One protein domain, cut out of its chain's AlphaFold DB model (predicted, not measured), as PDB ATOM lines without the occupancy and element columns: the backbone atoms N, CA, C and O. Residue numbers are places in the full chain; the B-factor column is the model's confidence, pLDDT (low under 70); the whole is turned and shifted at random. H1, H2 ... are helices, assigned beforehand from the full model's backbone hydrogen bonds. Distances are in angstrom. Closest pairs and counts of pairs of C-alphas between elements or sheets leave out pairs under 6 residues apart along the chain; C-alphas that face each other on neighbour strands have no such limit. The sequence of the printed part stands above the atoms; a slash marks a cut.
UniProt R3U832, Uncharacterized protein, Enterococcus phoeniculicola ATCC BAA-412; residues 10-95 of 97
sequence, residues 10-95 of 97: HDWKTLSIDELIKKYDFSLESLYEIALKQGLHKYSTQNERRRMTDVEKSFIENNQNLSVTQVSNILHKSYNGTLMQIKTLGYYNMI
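Overview. This is residues 10 to 95 of the 97 residues of an uncharacterized protein of Enterococcus phoeniculicola ATCC BAA-412 (UniProt R3U832). What shape does the printed part make? Six short helices, mostly crossing one another, form an elongated body: H3 and H5 lie in its middle, H4 beside H3, H1 and H2 at one end, and H6 with residues 90 to 95 at the other. Residues 38 to 53, a long stretch with no named element, run from H3 to H4. What are the figures? The printed part has 86 residues, with six named helices, H1 to H6 in order along the chain, and no named strand; its class is all helix. It is compact, with a radius of gyration of the C-alphas of 11.9 A, and spans 35 by 22 by 21 A.

Arrangement. How do the first helices stand? H1, residues 10 to 14, is close to but not clearly touching H2, residues 17 to 24; their closest C-alphas, of Asp 11 and Leu 20, are 7.4 A apart. H2 touches H3, residues 28 to 37, about perpendicular at 78 degrees, with the C-alphas of Ile 21 and Leu 28 closest at 6.6 A. What else does H3 touch? H3, the hub with three partners, only just touches H4, residues 54 to 62, with 3 pairs of C-alphas within 8 A, Glu 29 and Val 55 closest at 6.5 A; the tilt is shallow, 29 degrees, the same way. It also only just touches H5, residues 68 to 74, with 3 such pairs, Tyr 32 and Ile 74 closest at 6.4 A, at a steep tilt of 65 degrees, opposite ways. Where does H6 stand? H6, residues 79 to 89, touches H5 about perpendicular, at 74 degrees, with the C-alphas of Ser 72 and Tyr 79 closest at 5.4 A. H1 and H2 are apart from H6. What do the backbones show? In H1, H2, H3, H4, H5 and H6 every O i to N i+4 pair is within hydrogen-bond range.

Along the chain. Where does the first helix begin, and where does the last end? H1 begins at C-alpha 10, (13.961, 87.810, 69.471), and H6 ends at C-alpha 89, (2.900, 103.874, 94.122). Which helices are longer? From first to last C-alpha H6 measures 15.3 A, H3 14.5 A and H4 12.2 A.

Size, cuts and confidence. How far does it reach? The two C-alphas farthest apart, of Lys 23 and Tyr 92, are 34.8 A apart. Is anything missing or uncertain? The printed part has no cut, its mean pLDDT is 95.5, and no printed residue is under 70. Which links are long? The link from H3 to H4, 16 residues, is long; the other four are tight.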
ATOM      1  N   HIS A  10      12.973  88.735  68.923       96.75
ATOM      2  CA  HIS A  10      13.961  87.810  69.471       96.75
ATOM      3  C   HIS A  10      14.822  88.500  70.529       96.75
ATOM      4  O   HIS A  10      14.833  88.045  71.666       96.75
ATOM      5  N   ASP A  11      15.446  89.626  70.177       97.38
ATOM      6  CA  ASP A  11      16.288  90.404  71.086       97.38
ATOM      7  C   ASP A  11      15.515  90.866  72.319       97.38
ATOM      8  O   ASP A  11      15.995  90.722  73.434       97.38
ATOM      9  N   TRP A  12      14.288  91.358  72.132       97.06
ATOM     10  CA  TRP A  12      13.424  91.777  73.235       97.06
ATOM     11  C   TRP A  12      13.212  90.668  74.276       97.06
ATOM     12  O   TRP A  12      13.199  90.906  75.480       97.06
ATOM     13  N   LYS A  13      13.064  89.422  73.819       96.88
ATOM     14  CA  LYS A  13      12.853  88.271  74.702       96.88
ATOM     15  C   LYS A  13      14.151  87.735  75.309       96.88
ATOM     16  O   LYS A  13      14.088  87.062  76.340       96.88
ATOM     17  N   THR A  14      15.294  87.936  74.650       96.12
ATOM     18  CA  THR A  14      16.553  87.241  74.970       96.12
ATOM     19  C   THR A  14      17.678  88.130  75.492       96.12
ATOM     20  O   THR A  14      18.651  87.587  76.010       96.12
ATOM     21  N   LEU A  15      17.557  89.449  75.399       96.62
ATOM     22  CA  LEU A  15      18.562  90.391  75.878       96.62
ATOM     23  C   LEU A  15      18.091  91.114  77.138       96.62
ATOM     24  O   LEU A  15      16.894  91.319  77.363       96.62
ATOM     25  N   SER A  16      19.059  91.520  77.949       95.94
ATOM     26  CA  SER A  16      18.833  92.459  79.041       95.94
ATOM     27  C   SER A  16      18.582  93.880  78.527       95.94
ATOM     28  O   SER A  16      18.935  94.232  77.400       95.94
ATOM     29  N   ILE A  17      18.006  94.733  79.370       96.06
ATOM     30  CA  ILE A  17      17.768  96.150  79.090       96.06
ATOM     31  C   ILE A  17      19.069  96.877  78.734       96.06
ATOM     32  O   ILE A  17      19.084  97.647  77.776       96.06
ATOM     33  N   ASP A  18      20.170  96.600  79.439       95.25
ATOM     34  CA  ASP A  18      21.470  97.224  79.162       95.25
ATOM     35  C   ASP A  18      22.031  96.787  77.796       95.25
ATOM     36  O   ASP A  18      22.586  97.598  77.047       95.25
ATOM     37  N   GLU A  19      21.853  95.514  77.429       97.19
ATOM     38  CA  GLU A  19      22.232  95.002  76.107       97.19
ATOM     39  C   GLU A  19      21.370  95.602  74.994       97.19
ATOM     40  O   GLU A  19      21.904  95.953  73.942       97.19
ATOM     41  N   LEU A  20      20.062  95.766  75.222       96.81
ATOM     42  CA  LEU A  20      19.147  96.415  74.281       96.81
ATOM     43  C   LEU A  20      19.513  97.887  74.068       96.81
ATOM     44  O   LEU A  20      19.643  98.318  72.923       96.81
ATOM     45  N   ILE A  21      19.748  98.629  75.151       96.06
ATOM     46  CA  ILE A  21      20.207 100.025  75.119       96.06
ATOM     47  C   ILE A  21      21.474 100.151  74.278       96.06
ATOM     48  O   ILE A  21      21.531 100.976  73.371       96.06
ATOM     49  N   LYS A  22      22.468  99.293  74.526       97.00
ATOM     50  CA  LYS A  22      23.743  99.328  73.805       97.00
ATOM     51  C   LYS A  22      23.606  98.908  72.341       97.00
ATOM     52  O   LYS A  22      24.265  99.482  71.481       97.00
ATOM     53  N   LYS A  23      22.803  97.880  72.055       96.81
ATOM     54  CA  LYS A  23      22.645  97.325  70.702       96.81
ATOM     55  C   LYS A  23      21.904  98.282  69.775       96.81
ATOM     56  O   LYS A  23      22.274  98.393  68.610       96.81
ATOM     57  N   TYR A  24      20.862  98.932  70.285       95.12
ATOM     58  CA  TYR A  24      19.995  99.816  69.508       95.12
ATOM     59  C   TYR A  24      20.331 101.305  69.673       95.12
ATOM     60  O   TYR A  24      19.716 102.129  69.003       95.12
ATOM     61  N   ASP A  25      21.312 101.632  70.521       95.56
ATOM     62  CA  ASP A  25      21.736 102.998  70.849       95.56
ATOM     63  C   ASP A  25      20.569 103.874  71.342       95.56
ATOM     64  O   ASP A  25      20.315 104.980  70.865       95.56
ATOM     65  N   PHE A  26      19.798 103.333  72.290       94.44
ATOM     66  CA  PHE A  26      18.627 103.996  72.864       94.44
ATOM     67  C   PHE A  26      18.874 104.469  74.289       94.44
ATOM     68  O   PHE A  26      19.547 103.811  75.074       94.44
ATOM     69  N   SER A  27      18.215 105.559  74.679       96.00
ATOM     70  CA  SER A  27      17.999 105.821  76.103       96.00
ATOM     71  C   SER A  27      17.020 104.795  76.695       96.00
ATOM     72  O   SER A  27      16.217 104.197  75.973       96.00
ATOM     73  N   LEU A  28      17.038 104.614  78.019       96.00
ATOM     74  CA  LEU A  28      16.090 103.734  78.712       96.00
ATOM     75  C   LEU A  28      14.625 104.135  78.455       96.00
ATOM     76  O   LEU A  28      13.775 103.279  78.224       96.00
ATOM     77  N   GLU A  29      14.342 105.437  78.467       96.56
ATOM     78  CA  GLU A  29      13.007 105.980  78.198       96.56
ATOM     79  C   GLU A  29      12.571 105.686  76.758       96.56
ATOM     80  O   GLU A  29      11.499 105.120  76.534       96.56
ATOM     81  N   SER A  30      13.446 105.960  75.784       95.81
ATOM     82  CA  SER A  30      13.182 105.673  74.370       95.81
ATOM     83  C   SER A  30      12.951 104.182  74.122       95.81
ATOM     84  O   SER A  30      12.044 103.829  73.371       95.81
ATOM     85  N   LEU A  31      13.719 103.303  74.776       96.88
ATOM     86  CA  LEU A  31      13.542 101.855  74.667       96.88
ATOM     87  C   LEU A  31      12.118 101.441  75.065       96.88
ATOM     88  O   LEU A  31      11.459 100.719  74.315       96.88
ATOM     89  N   TYR A  32      11.619 101.919  76.208       97.31
ATOM     90  CA  TYR A  32      10.277 101.576  76.685       97.31
ATOM     91  C   TYR A  32       9.166 102.159  75.821       97.31
ATOM     92  O   TYR A  32       8.192 101.459  75.534       97.31
ATOM     93  N   GLU A  33       9.303 103.402  75.358       96.00
ATOM     94  CA  GLU A  33       8.327 103.993  74.443       96.00
ATOM     95  C   GLU A  33       8.233 103.227  73.122       96.00
ATOM     96  O   GLU A  33       7.135 102.952  72.632       96.00
ATOM     97  N   ILE A  34       9.382 102.884  72.536       95.94
ATOM     98  CA  ILE A  34       9.461 102.149  71.273       95.94
ATOM     99  C   ILE A  34       8.877 100.744  71.456       95.94
ATOM    100  O   ILE A  34       8.024 100.329  70.667       95.94
ATOM    101  N   ALA A  35       9.258 100.044  72.529       96.81
ATOM    102  CA  ALA A  35       8.738  98.719  72.849       96.81
ATOM    103  C   ALA A  35       7.218  98.728  73.065       96.81
ATOM    104  O   ALA A  35       6.506  97.834  72.592       96.81
ATOM    105  N   LEU A  36       6.692  99.757  73.732       97.00
ATOM    106  CA  LEU A  36       5.257  99.922  73.929       97.00
ATOM    107  C   LEU A  36       4.530 100.165  72.600       97.00
ATOM    108  O   LEU A  36       3.549  99.470  72.324       97.00
ATOM    109  N   LYS A  37       5.031 101.086  71.764       95.56
ATOM    110  CA  LYS A  37       4.472 101.400  70.434       95.56
ATOM    111  C   LYS A  37       4.453 100.177  69.510       95.56
ATOM    112  O   LYS A  37       3.489  99.989  68.776       95.56
ATOM    113  N   GLN A  38       5.471  99.319  69.588       95.88
ATOM    114  CA  GLN A  38       5.553  98.061  68.829       95.88
ATOM    115  C   GLN A  38       4.715  96.918  69.425       95.88
ATOM    116  O   GLN A  38       4.597  95.851  68.826       95.88
ATOM    117  N   GLY A  39       4.110  97.108  70.600       97.06
ATOM    118  CA  GLY A  39       3.300  96.079  71.248       97.06
ATOM    119  C   GLY A  39       4.115  94.952  71.891       97.06
ATOM    120  O   GLY A  39       3.577  93.864  72.108       97.06
ATOM    121  N   LEU A  40       5.386  95.198  72.226       97.56
ATOM    122  CA  LEU A  40       6.287  94.181  72.774       97.56
ATOM    123  C   LEU A  40       5.931  93.747  74.204       97.56
ATOM    124  O   LEU A  40       6.301  92.653  74.623       97.56
ATOM    125  N   HIS A  41       5.106  94.528  74.912       97.00
ATOM    126  CA  HIS A  41       4.519  94.172  76.213       97.00
ATOM    127  C   HIS A  41       3.733  92.844  76.205       97.00
ATOM    128  O   HIS A  41       3.423  92.294  77.263       97.00
ATOM    129  N   LYS A  42       3.380  92.328  75.021       96.75
ATOM    130  CA  LYS A  42       2.699  91.038  74.829       96.75
ATOM    131  C   LYS A  42       3.632  89.834  74.978       96.75
ATOM    132  O   LYS A  42       3.147  88.717  75.148       96.75
ATOM    133  N   TYR A  43       4.945  90.033  74.896       97.50
ATOM    134  CA  TYR A  43       5.926  88.957  74.974       97.50
ATOM    135  C   TYR A  43       6.542  88.891  76.365       97.50
ATOM    136  O   TYR A  43       6.984  89.903  76.897       97.50
ATOM    137  N   SER A  44       6.597  87.683  76.927       94.94
ATOM    138  CA  SER A  44       7.352  87.422  78.154       94.94
ATOM    139  C   SER A  44       8.841  87.666  77.919       94.94
ATOM    140  O   SER A  44       9.384  87.232  76.896       94.94
ATOM    141  N   THR A  45       9.478  88.334  78.870       94.44
ATOM    142  CA  THR A  45      10.888  88.721  78.831       94.44
ATOM    143  C   THR A  45      11.658  88.042  79.957       94.44
ATOM    144  O   THR A  45      11.104  87.361  80.825       94.44
ATOM    145  N   GLN A  46      12.971  88.228  79.951       90.44
ATOM    146  CA  GLN A  46      13.807  87.810  81.067       90.44
ATOM    147  C   GLN A  46      13.496  88.660  82.296       90.44
ATOM    148  O   GLN A  46      13.257  89.861  82.188       90.44
ATOM    149  N   ASN A  47      13.532  88.039  83.473       92.88
ATOM    150  CA  ASN A  47      13.420  88.767  84.728       92.88
ATOM    151  C   ASN A  47      14.801  89.236  85.175       92.88
ATOM    152  O   ASN A  47      15.615  88.438  85.643       92.88
ATOM    153  N   GLU A  48      15.027  90.539  85.129       93.31
ATOM    154  CA  GLU A  48      16.236  91.154  85.647       93.31
ATOM    155  C   GLU A  48      16.097  91.503  87.126       93.31
ATOM    156  O   GLU A  48      15.172  92.190  87.575       93.31
ATOM    157  N   ARG A  49      17.076  91.057  87.912       89.06
ATOM    158  CA  ARG A  49      17.168  91.372  89.339       89.06
ATOM    159  C   ARG A  49      17.898  92.697  89.541       89.06
ATOM    160  O   ARG A  49      19.024  92.722  90.025       89.06
ATOM    161  N   ARG A  50      17.236  93.803  89.201       90.50
ATOM    162  CA  ARG A  50      17.744  95.163  89.448       90.50
ATOM    163  C   ARG A  50      16.699  96.063  90.097       90.50
ATOM    164  O   ARG A  50      15.491  95.872  89.916       90.50
ATOM    165  N   ARG A  51      17.177  97.060  90.848       90.38
ATOM    166  CA  ARG A  51      16.320  98.082  91.467       90.38
ATOM    167  C   ARG A  51      15.558  98.848  90.391       90.38
ATOM    168  O   ARG A  51      16.028  98.972  89.262       90.38
ATOM    169  N   MET A  52      14.362  99.309  90.745       92.62
ATOM    170  CA  MET A  52      13.585 100.146  89.846       92.62
ATOM    171  C   MET A  52      14.135 101.573  89.851       92.62
ATOM    172  O   MET A  52      14.377 102.143  90.916       92.62
ATOM    173  N   THR A  53      14.343 102.118  88.662       95.06
ATOM    174  CA  THR A  53      14.785 103.493  88.422       95.06
ATOM    175  C   THR A  53      13.598 104.453  88.425       95.06
ATOM    176  O   THR A  53      12.441 104.034  88.345       95.06
ATOM    177  N   ASP A  54      13.862 105.755  88.496       96.25
ATOM    178  CA  ASP A  54      12.795 106.759  88.434       96.25
ATOM    179  C   ASP A  54      12.146 106.845  87.042       96.25
ATOM    180  O   ASP A  54      10.945 107.093  86.952       96.25
ATOM    181  N   VAL A  55      12.884 106.516  85.972       96.62
ATOM    182  CA  VAL A  55      12.334 106.362  84.610       96.62
ATOM    183  C   VAL A  55      11.272 105.261  84.582       96.62
ATOM    184  O   VAL A  55      10.187 105.448  84.045       96.62
ATOM    185  N   GLU A  56      11.544 104.120  85.214       96.75
ATOM    186  CA  GLU A  56      10.595 103.001  85.267       96.75
ATOM    187  C   GLU A  56       9.367 103.315  86.131       96.75
ATOM    188  O   GLU A  56       8.256 102.921  85.782       96.75
ATOM    189  N   LYS A  57       9.533 104.051  87.238       96.44
ATOM    190  CA  LYS A  57       8.390 104.519  88.041       96.44
ATOM    191  C   LYS A  57       7.517 105.488  87.243       96.44
ATOM    192  O   LYS A  57       6.299 105.330  87.239       96.44
ATOM    193  N   SER A  58       8.146 106.423  86.533       96.94
ATOM    194  CA  SER A  58       7.461 107.375  85.651       96.94
ATOM    195  C   SER A  58       6.733 106.648  84.517       96.94
ATOM    196  O   SER A  58       5.596 106.974  84.188       96.94
ATOM    197  N   PHE A  59       7.338 105.591  83.960       97.81
ATOM    198  CA  PHE A  59       6.684 104.741  82.970       97.81
ATOM    199  C   PHE A  59       5.402 104.102  83.522       97.81
ATOM    200  O   PHE A  59       4.380 104.118  82.837       97.81
ATOM    201  N   ILE A  60       5.422 103.571  84.751       96.62
ATOM    202  CA  ILE A  60       4.223 103.005  85.396       96.62
ATOM    203  C   ILE A  60       3.139 104.075  85.564       96.62
ATOM    204  O   ILE A  60       1.989 103.839  85.197       96.62
ATOM    205  N   GLU A  61       3.506 105.242  86.095       96.19
ATOM    206  CA  GLU A  61       2.588 106.363  86.328       96.19
ATOM    207  C   GLU A  61       1.875 106.806  85.045       96.19
ATOM    208  O   GLU A  61       0.655 106.982  85.049       96.19
ATOM    209  N   ASN A  62       2.616 106.888  83.939       96.62
ATOM    210  CA  ASN A  62       2.099 107.324  82.643       96.62
ATOM    211  C   ASN A  62       1.315 106.239  81.884       96.62
ATOM    212  O   ASN A  62       0.619 106.557  80.922       96.62
ATOM    213  N   ASN A  63       1.399 104.966  82.293       96.19
ATOM    214  CA  ASN A  63       0.826 103.828  81.557       96.19
ATOM    215  C   ASN A  63      -0.099 102.949  82.420       96.19
ATOM    216  O   ASN A  63      -0.122 101.721  82.297       96.19
ATOM    217  N   GLN A  64      -0.925 103.568  83.269       94.38
ATOM    218  CA  GLN A  64      -1.897 102.873  84.138       94.38
ATOM    219  C   GLN A  64      -3.011 102.123  83.382       94.38
ATOM    220  O   GLN A  64      -3.816 101.391  83.969       94.38
ATOM    221  N   ASN A  65      -3.108 102.310  82.066       94.56
ATOM    222  CA  ASN A  65      -3.981 101.529  81.199       94.56
ATOM    223  C   ASN A  65      -3.477 100.091  80.985       94.56
ATOM    224  O   ASN A  65      -4.301  99.236  80.668       94.56
ATOM    225  N   LEU A  66      -2.184  99.819  81.188       96.12
ATOM    226  CA  LEU A  66      -1.583  98.491  81.050       96.12
ATOM    227  C   LEU A  66      -1.857  97.598  82.270       96.12
ATOM    228  O   LEU A  66      -2.009  98.080  83.394       96.12
ATOM    229  N   SER A  67      -1.879  96.279  82.057       96.62
ATOM    230  CA  SER A  67      -1.911  95.305  83.152       96.62
ATOM    231  C   SER A  67      -0.535  95.131  83.796       96.62
ATOM    232  O   SER A  67       0.505  95.419  83.197       96.62
ATOM    233  N   VAL A  68      -0.508  94.583  85.013       97.06
ATOM    234  CA  VAL A  68       0.741  94.299  85.744       97.06
ATOM    235  C   VAL A  68       1.693  93.422  84.922       97.06
ATOM    236  O   VAL A  68       2.895  93.674  84.914       97.06
ATOM    237  N   THR A  69       1.165  92.434  84.194       96.75
ATOM    238  CA  THR A  69       1.955  91.548  83.322       96.75
ATOM    239  C   THR A  69       2.569  92.303  82.146       96.75
ATOM    240  O   THR A  69       3.724  92.089  81.791       96.75
ATOM    241  N   GLN A  70       1.811  93.213  81.531       97.62
ATOM    242  CA  GLN A  70       2.309  94.011  80.412       97.62
ATOM    243  C   GLN A  70       3.420  94.959  80.865       97.62
ATOM    244  O   GLN A  70       4.451  95.059  80.202       97.62
ATOM    245  N   VAL A  71       3.242  95.602  82.019       97.50
ATOM    246  CA  VAL A  71       4.282  96.433  82.631       97.50
ATOM    247  C   VAL A  71       5.503  95.591  82.985       97.50
ATOM    248  O   VAL A  71       6.617  95.981  82.658       97.50
ATOM    249  N   SER A  72       5.322  94.421  83.602       97.00
ATOM    250  CA  SER A  72       6.450  93.575  83.995       97.00
ATOM    251  C   SER A  72       7.286  93.140  82.791       97.00
ATOM    252  O   SER A  72       8.514  93.156  82.865       97.00
ATOM    253  N   ASN A  73       6.623  92.851  81.667       97.56
ATOM    254  CA  ASN A  73       7.281  92.551  80.399       97.56
ATOM    255  C   ASN A  73       8.040  93.764  79.845       97.56
ATOM    256  O   ASN A  73       9.182  93.606  79.443       97.56
ATOM    257  N   ILE A  74       7.465  94.976  79.854       97.62
ATOM    258  CA  ILE A  74       8.192  96.185  79.411       97.62
ATOM    259  C   ILE A  74       9.427  96.446  80.268       97.62
ATOM    260  O   ILE A  74      10.497  96.734  79.744       97.62
ATOM    261  N   LEU A  75       9.301  96.310  81.583       97.06
ATOM    262  CA  LEU A  75      10.381  96.637  82.509       97.06
ATOM    263  C   LEU A  75      11.434  95.527  82.640       97.06
ATOM    264  O   LEU A  75      12.416  95.717  83.361       97.06
ATOM    265  N   HIS A  76      11.235  94.376  81.986       97.12
ATOM    266  CA  HIS A  76      12.039  93.165  82.175       97.12
ATOM    267  C   HIS A  76      12.143  92.779  83.662       97.12
ATOM    268  O   HIS A  76      13.207  92.444  84.183       97.12
ATOM    269  N   LYS A  77      11.029  92.872  84.397       95.75
ATOM    270  CA  LYS A  77      10.966  92.568  85.833       95.75
ATOM    271  C   LYS A  77       9.979  91.450  86.103       95.75
ATOM    272  O   LYS A  77       9.045  91.213  85.350       95.75
ATOM    273  N   SER A  78      10.136  90.810  87.260       95.31
ATOM    274  CA  SER A  78       9.155  89.825  87.701       95.31
ATOM    275  C   SER A  78       7.787  90.470  87.926       95.31
ATOM    276  O   SER A  78       7.680  91.610  88.395       95.31
ATOM    277  N   TYR A  79       6.733  89.699  87.657       95.19
ATOM    278  CA  TYR A  79       5.357  90.092  87.952       95.19
ATOM    279  C   TYR A  79       5.205  90.556  89.407       95.19
ATOM    280  O   TYR A  79       4.704  91.644  89.661       95.19
ATOM    281  N   ASN A  80       5.718  89.778  90.367       94.69
ATOM    282  CA  ASN A  80       5.604  90.103  91.791       94.69
ATOM    283  C   ASN A  80       6.356  91.387  92.166       94.69
ATOM    284  O   ASN A  80       5.831  92.193  92.930       94.69
ATOM    285  N   GLY A  81       7.562  91.600  91.626       93.56
ATOM    286  CA  GLY A  81       8.312  92.835  91.866       93.56
ATOM    287  C   GLY A  81       7.575  94.058  91.321       93.56
ATOM    288  O   GLY A  81       7.462  95.076  92.000       93.56
ATOM    289  N   THR A  82       6.996  93.917  90.130       95.94
ATOM    290  CA  THR A  82       6.192  94.958  89.479       95.94
ATOM    291  C   THR A  82       4.905  95.241  90.255       95.94
ATOM    292  O   THR A  82       4.604  96.395  90.547       95.94
ATOM    293  N   LEU A  83       4.181  94.197  90.674       96.31
ATOM    294  CA  LEU A  83       2.965  94.303  91.480       96.31
ATOM    295  C   LEU A  83       3.220  95.040  92.797       96.31
ATOM    296  O   LEU A  83       2.437  95.906  93.183       96.31
ATOM    297  N   MET A  84       4.302  94.692  93.495       94.50
ATOM    298  CA  MET A  84       4.662  95.350  94.750       94.50
ATOM    299  C   MET A  84       4.950  96.830  94.534       94.50
ATOM    300  O   MET A  84       4.447  97.654  95.291       94.50
ATOM    301  N   GLN A  85       5.675  97.179  93.471       95.06
ATOM    302  CA  GLN A  85       5.936  98.578  93.164       95.06
ATOM    303  C   GLN A  85       4.657  99.349  92.815       95.06
ATOM    304  O   GLN A  85       4.466 100.453  93.318       95.06
ATOM    305  N   ILE A  86       3.770  98.772  92.001       95.81
ATOM    306  CA  ILE A  86       2.466  99.362  91.662       95.81
ATOM    307  C   ILE A  86       1.654  99.647  92.933       95.81
ATOM    308  O   ILE A  86       1.106 100.738  93.079       95.81
ATOM    309  N   LYS A  87       1.634  98.708  93.890       95.69
ATOM    310  CA  LYS A  87       0.994  98.910  95.201       95.69
ATOM    311  C   LYS A  87       1.656 100.037  95.994       95.69
ATOM    312  O   LYS A  87       0.948 100.864  96.552       95.69
ATOM    313  N   THR A  88       2.988 100.090  96.032       95.06
ATOM    314  CA  THR A  88       3.732 101.160  96.721       95.06
ATOM    315  C   THR A  88       3.455 102.539  96.126       95.06
ATOM    316  O   THR A  88       3.406 103.512  96.869       95.06
ATOM    317  N   LEU A  89       3.251 102.628  94.809       93.38
ATOM    318  CA  LEU A  89       2.900 103.874  94.122       93.38
ATOM    319  C   LEU A  89       1.404 104.230  94.231       93.38
ATOM    320  O   LEU A  89       1.011 105.320  93.838       93.38
ATOM    321  N   GLY A  90       0.566 103.335  94.763       94.62
ATOM    322  CA  GLY A  90      -0.869 103.572  94.939       94.62
ATOM    323  C   GLY A  90      -1.733 103.319  93.696       94.62
ATOM    324  O   GLY A  90      -2.927 103.614  93.720       94.62
ATOM    325  N   TYR A  91      -1.189 102.725  92.628       94.19
ATOM    326  CA  TYR A  91      -1.905 102.486  91.362       94.19
ATOM    327  C   TYR A  91      -2.704 101.170  91.367       94.19
ATOM    328  O   TYR A  91      -2.545 100.290  90.519       94.19
ATOM    329  N   TYR A  92      -3.585 101.007  92.358       91.69
ATOM    330  CA  TYR A  92      -4.382  99.785  92.546       91.69
ATOM    331  C   TYR A  92      -5.357  99.497  91.394       91.69
ATOM    332  O   TYR A  92      -5.730  98.346  91.186       91.69
ATOM    333  N   ASN A  93      -5.720 100.512  90.607       90.44
ATOM    334  CA  ASN A  93      -6.527 100.394  89.389       90.44
ATOM    335  C   ASN A  93      -5.896  99.493  88.309       90.44
ATOM    336  O   ASN A  93      -6.598  99.049  87.403       90.44
ATOM    337  N   MET A  94      -4.589  99.232  88.379       92.81
ATOM    338  CA  MET A  94      -3.889  98.326  87.461       92.81
ATOM    339  C   MET A  94      -4.024  96.848  87.857       92.81
ATOM    340  O   MET A  94      -3.704  95.960  87.066       92.81
ATOM    341  N   ILE A  95      -4.466  96.563  89.084       87.31
ATOM    342  CA  ILE A  95      -4.553  95.206  89.627       87.31
ATOM    343  C   ILE A  95      -5.881  94.581  89.182       87.31
ATOM    344  O   ILE A  95      -6.946  95.087  89.516       87.31
TER     345      ILE A  95